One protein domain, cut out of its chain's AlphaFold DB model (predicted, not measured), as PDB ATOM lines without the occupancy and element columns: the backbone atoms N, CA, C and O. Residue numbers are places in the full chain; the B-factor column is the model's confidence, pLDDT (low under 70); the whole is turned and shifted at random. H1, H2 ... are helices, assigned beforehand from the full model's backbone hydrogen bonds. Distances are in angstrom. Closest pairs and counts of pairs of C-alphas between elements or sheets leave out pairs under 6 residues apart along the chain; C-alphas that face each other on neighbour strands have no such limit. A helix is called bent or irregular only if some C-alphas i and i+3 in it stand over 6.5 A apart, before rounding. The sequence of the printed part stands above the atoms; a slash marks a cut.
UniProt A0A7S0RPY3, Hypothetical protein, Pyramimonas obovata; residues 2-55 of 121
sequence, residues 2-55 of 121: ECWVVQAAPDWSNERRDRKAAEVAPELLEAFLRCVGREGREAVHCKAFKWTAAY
ATOM      1  N   GLU A   2      45.107 -25.023  28.927       88.00
ATOM      2  CA  GLU A   2      46.214 -25.907  28.543       88.00
ATOM      3  C   GLU A   2      46.586 -25.716  27.070       88.00
ATOM      4  O   GLU A   2      45.763 -25.279  26.264       88.00
ATOM      5  N   CYS A   3      47.830 -26.043  26.719       93.00
ATOM      6  CA  CYS A   3      48.323 -26.016  25.349       93.00
ATOM      7  C   CYS A   3      49.187 -27.251  25.108       93.00
ATOM      8  O   CYS A   3      50.056 -27.571  25.919       93.00
ATOM      9  N   TRP A   4      48.946 -27.923  23.988       94.19
ATOM     10  CA  TRP A   4      49.611 -29.163  23.616       94.19
ATOM     11  C   TRP A   4      50.307 -28.986  22.270       94.19
ATOM     12  O   TRP A   4      49.744 -28.405  21.340       94.19
ATOM     13  N   VAL A   5      51.524 -29.515  22.159       96.06
ATOM     14  CA  VAL A   5      52.234 -29.656  20.885       96.06
ATOM     15  C   VAL A   5      52.276 -31.136  20.553       96.06
ATOM     16  O   VAL A   5      52.750 -31.943  21.348       96.06
ATOM     17  N   VAL A   6      51.773 -31.483  19.372       95.12
ATOM     18  CA  VAL A   6      51.759 -32.857  18.872       95.12
ATOM     19  C   VAL A   6      52.658 -32.922  17.649       95.12
ATOM     20  O   VAL A   6      52.513 -32.121  16.724       95.12
ATOM     21  N   GLN A   7      53.581 -33.878  17.641       95.69
ATOM     22  CA  GLN A   7      54.444 -34.157  16.500       95.69
ATOM     23  C   GLN A   7      54.007 -35.470  15.854       95.69
ATOM     24  O   GLN A   7      53.937 -36.504  16.514       95.69
ATOM     25  N   ALA A   8      53.705 -35.421  14.559       95.38
ATOM     26  CA  ALA A   8      53.391 -36.617  13.791       95.38
ATOM     27  C   ALA A   8      54.659 -37.422  13.469       95.38
ATOM     28  O   ALA A   8      55.758 -36.869  13.377       95.38
ATOM     29  N   ALA A   9      54.491 -38.725  13.243       93.38
ATOM     30  CA  ALA A   9      55.566 -39.579  12.752       93.38
ATOM     31  C   ALA A   9      56.026 -39.150  11.336       93.38
ATOM     32  O   ALA A   9      55.227 -38.574  10.581       93.38
ATOM     33  N   PRO A  10      57.284 -39.443  10.943       92.38
ATOM     34  CA  PRO A  10      57.808 -39.092   9.621       92.38
ATOM     35  C   PRO A  10      56.960 -39.629   8.462       92.38
ATOM     36  O   PRO A  10      56.590 -38.856   7.581       92.38
ATOM     37  N   ASP A  11      56.576 -40.907   8.492       93.75
ATOM     38  CA  ASP A  11      55.815 -41.536   7.401       93.75
ATOM     39  C   ASP A  11      54.437 -40.890   7.220       93.75
ATOM     40  O   ASP A  11      54.079 -40.476   6.117       93.75
ATOM     41  N   TRP A  12      53.720 -40.656   8.326       94.44
ATOM     42  CA  TRP A  12      52.432 -39.955   8.320       94.44
ATOM     43  C   TRP A  12      52.542 -38.544   7.725       94.44
ATOM     44  O   TRP A  12      51.657 -38.087   6.993       94.44
ATOM     45  N   SER A  13      53.640 -37.850   8.039       94.81
ATOM     46  CA  SER A  13      53.918 -36.500   7.542       94.81
ATOM     47  C   SER A  13      54.266 -36.506   6.051       94.81
ATOM     48  O   SER A  13      53.815 -35.626   5.316       94.81
ATOM     49  N   ASN A  14      55.022 -37.507   5.591       93.31
ATOM     50  CA  ASN A  14      55.432 -37.663   4.196       93.31
ATOM     51  C   ASN A  14      54.246 -37.964   3.271       93.31
ATOM     52  O   ASN A  14      54.144 -37.354   2.209       93.31
ATOM     53  N   GLU A  15      53.297 -38.800   3.699       95.25
ATOM     54  CA  GLU A  15      52.036 -39.041   2.972       95.25
ATOM     55  C   GLU A  15      51.217 -37.759   2.744       95.25
ATOM     56  O   GLU A  15      50.418 -37.666   1.815       95.25
ATOM     57  N   ARG A  16      51.402 -36.749   3.604       95.06
ATOM     58  CA  ARG A  16      50.661 -35.476   3.590       95.06
ATOM     59  C   ARG A  16      51.523 -34.307   3.123       95.06
ATOM     60  O   ARG A  16      51.117 -33.155   3.281       95.06
ATOM     61  N   ARG A  17      52.695 -34.577   2.537       93.56
ATOM     62  CA  ARG A  17      53.697 -33.562   2.182       93.56
ATOM     63  C   ARG A  17      53.130 -32.433   1.330       93.56
ATOM     64  O   ARG A  17      53.493 -31.281   1.565       93.56
ATOM     65  N   ASP A  18      52.223 -32.730   0.407       95.44
ATOM     66  CA  ASP A  18      51.676 -31.745  -0.535       95.44
ATOM     67  C   ASP A  18      50.399 -31.054  -0.035       95.44
ATOM     68  O   ASP A  18      49.951 -30.065  -0.613       95.44
ATOM     69  N   ARG A  19      49.843 -31.508   1.094       95.75
ATOM     70  CA  ARG A  19      48.664 -30.889   1.710       95.75
ATOM     71  C   ARG A  19      49.032 -29.591   2.425       95.75
ATOM     72  O   ARG A  19      50.167 -29.387   2.893       95.75
ATOM     73  N   LYS A  20      48.061 -28.681   2.522       95.88
ATOM     74  CA  LYS A  20      48.233 -27.425   3.263       95.88
ATOM     75  C   LYS A  20      48.144 -27.707   4.758       95.88
ATOM     76  O   LYS A  20      47.317 -28.493   5.204       95.88
ATOM     77  N   ALA A  21      48.941 -27.006   5.563       95.38
ATOM     78  CA  ALA A  21      48.960 -27.220   7.013       95.38
ATOM     79  C   ALA A  21      47.569 -27.048   7.661       95.38
ATOM     80  O   ALA A  21      47.196 -27.827   8.532       95.38
ATOM     81  N   ALA A  22      46.768 -26.088   7.185       94.88
ATOM     82  CA  ALA A  22      45.399 -25.877   7.661       94.88
ATOM     83  C   ALA A  22      44.457 -27.070   7.392       94.88
ATOM     84  O   ALA A  22      43.530 -27.292   8.163       94.88
ATOM     85  N   GLU A  23      44.706 -27.855   6.340       94.88
ATOM     86  CA  GLU A  23      43.925 -29.055   6.000       94.88
ATOM     87  C   GLU A  23      44.346 -30.273   6.835       94.88
ATOM     88  O   GLU A  23      43.581 -31.223   6.970       94.88
ATOM     89  N   VAL A  24      45.571 -30.264   7.368       95.75
ATOM     90  CA  VAL A  24      46.165 -31.367   8.143       95.75
ATOM     91  C   VAL A  24      45.952 -31.182   9.650       95.75
ATOM     92  O   VAL A  24      45.803 -32.160  10.377       95.75
ATOM     93  N   ALA A  25      45.887 -29.936  10.127       95.38
ATOM     94  CA  ALA A  25      45.666 -29.600  11.535       95.38
ATOM     95  C   ALA A  25      44.467 -30.327  12.193       95.38
ATOM     96  O   ALA A  25      44.674 -30.933  13.247       95.38
ATOM     97  N   PRO A  26      43.244 -30.334  11.613       94.19
ATOM     98  CA  PRO A  26      42.109 -31.027  12.232       94.19
ATOM     99  C   PRO A  26      42.292 -32.549  12.282       94.19
ATOM    100  O   PRO A  26      41.880 -33.176  13.252       94.19
ATOM    101  N   GLU A  27      42.945 -33.137  11.281       94.50
ATOM    102  CA  GLU A  27      43.218 -34.577  11.224       94.50
ATOM    103  C   GLU A  27      44.232 -35.001  12.296       94.50
ATOM    104  O   GLU A  27      44.054 -36.023  12.959       94.50
ATOM    105  N   LEU A  28      45.275 -34.188  12.510       94.81
ATOM    106  CA  LEU A  28      46.264 -34.433  13.561       94.81
ATOM    107  C   LEU A  28      45.648 -34.293  14.960       94.81
ATOM    108  O   LEU A  28      45.955 -35.089  15.846       94.81
ATOM    109  N   LEU A  29      44.757 -33.314  15.152       94.88
ATOM    110  CA  LEU A  29      44.008 -33.151  16.398       94.88
ATOM    111  C   LEU A  29      43.117 -34.367  16.674       94.88
ATOM    112  O   LEU A  29      43.122 -34.884  17.786       94.88
ATOM    113  N   GLU A  30      42.381 -34.846  15.673       94.19
ATOM    114  CA  GLU A  30      41.530 -36.030  15.811       94.19
ATOM    115  C   GLU A  30      42.350 -37.282  16.160       94.19
ATOM    116  O   GLU A  30      41.974 -38.049  17.047       94.19
ATOM    117  N   ALA A  31      43.504 -37.470  15.512       93.94
ATOM    118  CA  ALA A  31      44.422 -38.556  15.836       93.94
ATOM    119  C   ALA A  31      44.941 -38.461  17.280       93.94
ATOM    120  O   ALA A  31      44.930 -39.461  17.994       93.94
ATOM    121  N   PHE A  32      45.336 -37.265  17.726       94.06
ATOM    122  CA  PHE A  32      45.764 -37.033  19.104       94.06
ATOM    123  C   PHE A  32      44.662 -37.362  20.117       94.06
ATOM    124  O   PHE A  32      44.924 -38.107  21.059       94.06
ATOM    125  N   LEU A  33      43.438 -36.866  19.903       93.75
ATOM    126  CA  LEU A  33      42.308 -37.112  20.806       93.75
ATOM    127  C   LEU A  33      42.015 -38.609  20.942       93.75
ATOM    128  O   LEU A  33      41.899 -39.101  22.063       93.75
ATOM    129  N   ARG A  34      42.026 -39.360  19.832       93.69
ATOM    130  CA  ARG A  34      41.901 -40.825  19.873       93.69
ATOM    131  C   ARG A  34      42.999 -41.487  20.705       93.69
ATOM    132  O   ARG A  34      42.693 -42.364  21.507       93.69
ATOM    133  N   CYS A  35      44.256 -41.062  20.557       93.12
ATOM    134  CA  CYS A  35      45.375 -41.619  21.327       93.12
ATOM    135  C   CYS A  35      45.230 -41.403  22.839       93.12
ATOM    136  O   CYS A  35      45.712 -42.225  23.614       93.12
ATOM    137  N   VAL A  36      44.566 -40.322  23.262       92.75
ATOM    138  CA  VAL A  36      44.316 -40.025  24.683       92.75
ATOM    139  C   VAL A  36      42.925 -40.466  25.162       92.75
ATOM    140  O   VAL A  36      42.527 -40.119  26.272       92.75
ATOM    141  N   GLY A  37      42.179 -41.232  24.355       93.31
ATOM    142  CA  GLY A  37      40.855 -41.752  24.718       93.31
ATOM    143  C   GLY A  37      39.756 -40.685  24.786       93.31
ATOM    144  O   GLY A  37      38.849 -40.783  25.611       93.31
ATOM    145  N   ARG A  38      39.857 -39.640  23.958       90.56
ATOM    146  CA  ARG A  38      38.917 -38.510  23.876       90.56
ATOM    147  C   ARG A  38      38.268 -38.453  22.493       90.56
ATOM    148  O   ARG A  38      38.858 -38.867  21.498       90.56
ATOM    149  N   GLU A  39      37.073 -37.874  22.426       83.44
ATOM    150  CA  GLU A  39      36.323 -37.655  21.184       83.44
ATOM    151  C   GLU A  39      35.809 -36.207  21.103       83.44
ATOM    152  O   GLU A  39      35.693 -35.516  22.114       83.44
ATOM    153  N   GLY A  40      35.484 -35.740  19.892       74.75
ATOM    154  CA  GLY A  40      34.920 -34.406  19.656       74.75
ATOM    155  C   GLY A  40      35.947 -33.324  19.303       74.75
ATOM    156  O   GLY A  40      37.097 -33.602  18.974       74.75
ATOM    157  N   ARG A  41      35.514 -32.056  19.292       65.62
ATOM    158  CA  ARG A  41      36.345 -30.892  18.927       65.62
ATOM    159  C   ARG A  41      36.609 -30.041  20.164       65.62
ATOM    160  O   ARG A  41      35.891 -29.086  20.426       65.62
ATOM    161  N   GLU A  42      37.627 -30.421  20.930       73.38
ATOM    162  CA  GLU A  42      37.912 -29.820  22.245       73.38
ATOM    163  C   GLU A  42      38.907 -28.642  22.214       73.38
ATOM    164  O   GLU A  42      39.101 -27.970  23.225       73.38
ATOM    165  N   ALA A  43      39.540 -28.346  21.071       87.44
ATOM    166  CA  ALA A  43      40.551 -27.292  20.986       87.44
ATOM    167  C   ALA A  43      39.952 -25.926  20.605       87.44
ATOM    168  O   ALA A  43      39.438 -25.750  19.500       87.44
ATOM    169  N   VAL A  44      40.103 -24.931  21.487       91.81
ATOM    170  CA  VAL A  44      39.734 -23.522  21.220       91.81
ATOM    171  C   VAL A  44      40.603 -22.909  20.112       91.81
ATOM    172  O   VAL A  44      40.162 -22.032  19.373       91.81
ATOM    173  N   HIS A  45      41.841 -23.387  19.971       92.75
ATOM    174  CA  HIS A  45      42.755 -23.013  18.900       92.75
ATOM    175  C   HIS A  45      43.500 -24.250  18.395       92.75
ATOM    176  O   HIS A  45      43.994 -25.046  19.189       92.75
ATOM    177  N   CYS A  46      43.608 -24.396  17.074       94.69
ATOM    178  CA  CYS A  46      44.348 -25.476  16.436       94.69
ATOM    179  C   CYS A  46      45.113 -24.925  15.230       94.69
ATOM    180  O   CYS A  46      44.538 -24.255  14.369       94.69
ATOM    181  N   LYS A  47      46.414 -25.205  15.175       95.25
ATOM    182  CA  LYS A  47      47.299 -24.783  14.092       95.25
ATOM    183  C   LYS A  47      48.354 -25.852  13.859       95.25
ATOM    184  O   LYS A  47      48.917 -26.378  14.812       95.25
ATOM    185  N   ALA A  48      48.649 -26.121  12.594       95.94
ATOM    186  CA  ALA A  48      49.770 -26.963  12.202       95.94
ATOM    187  C   ALA A  48      50.843 -26.136  11.490       95.94
ATOM    188  O   ALA A  48      50.553 -25.131  10.835       95.94
ATOM    189  N   PHE A  49      52.080 -26.608  11.593       95.44
ATOM    190  CA  PHE A  49      53.224 -26.133  10.827       95.44
ATOM    191  C   PHE A  49      53.885 -27.329  10.149       95.44
ATOM    192  O   PHE A  49      53.975 -28.404  10.738       95.44
ATOM    193  N   LYS A  50      54.327 -27.141   8.903       93.12
ATOM    194  CA  LYS A  50      54.982 -28.185   8.113       93.12
ATOM    195  C   LYS A  50      56.473 -27.896   8.022       93.12
ATOM    196  O   LYS A  50      56.867 -26.872   7.471       93.12
ATOM    197  N   TRP A  51      57.273 -28.833   8.510       93.50
ATOM    198  CA  TRP A  51      58.728 -28.803   8.440       93.50
ATOM    199  C   TRP A  51      59.173 -29.808   7.372       93.50
ATOM    200  O   TRP A  51      59.095 -31.013   7.579       93.50
ATOM    201  N   THR A  52      59.576 -29.329   6.193       88.94
ATOM    202  CA  THR A  52      59.873 -30.188   5.026       88.94
ATOM    203  C   THR A  52      61.222 -30.906   5.101       88.94
ATOM    204  O   THR A  52      61.434 -31.855   4.351       88.94
ATOM    205  N   ALA A  53      62.107 -30.471   5.997       88.88
ATOM    206  CA  ALA A  53      63.407 -31.072   6.286       88.88
ATOM    207  C   ALA A  53      63.614 -31.138   7.810       88.88
ATOM    208  O   ALA A  53      64.549 -30.562   8.351       88.88
ATOM    209  N   ALA A  54      62.657 -31.751   8.516       89.81
ATOM    210  CA  ALA A  54      62.595 -31.707   9.980       89.81
ATOM    211  C   ALA A  54      63.563 -32.666  10.685       89.81
ATOM    212  O   ALA A  54      63.893 -32.454  11.847       89.81
ATOM    213  N   TYR A  55      63.919 -33.768  10.020       87.88
ATOM    214  CA  TYR A  55      64.711 -34.842  10.604       87.88
ATOM    215  C   TYR A  55      65.460 -35.595   9.498       87.88
ATOM    216  O   TYR A  55      64.810 -36.114   8.581       87.88
TER     217      TYR A  55
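What this domain is: This is residues 2 to 55 of the 121 residues of the protein "Hypothetical protein" of Pyramimonas obovata (UniProt A0A7S0RPY3). This domain has little regular structure: one longer helix, H2, with a short helix, H1, towards one end of the whole, and two drawn-out stretches, residues 2 to 9 and 43 to 55, running past one side of H2. The printed part has 54 residues with two named helices, H1 then H2, and no named strand; the class is all helix, with only 21 residues in named elements. It is compact, with a radius of gyration of the C-alphas of 11.4 A, and elongated, spanning 30 by 19 by 17 A.

Where its parts are: H1 is residues 10 to 15, beginning at C-alpha 10 (57.808, -39.092, 9.621). H2 is residues 21 to 35, 20.6 A long, ending at C-alpha 35 (45.375, -41.619, 21.327). H2 is irregular, but only just: C-alphas 23 and 26 are 6.8 A apart.

How they stand to each other: H1 and H2 are apart, joined by a tight link of 5 residues. Every O i to N i+4 pair is within hydrogen-bond range in H1, and 9 of 11 in H2.

The domain as a whole: The C-alphas farthest apart, of Gly 40 and Ala 53, are 31.6 A apart. The printed part has no cut. Residues 36 to 55 hold no named element. Mean pLDDT of the printed part is 92.2; residue 41 is under 70.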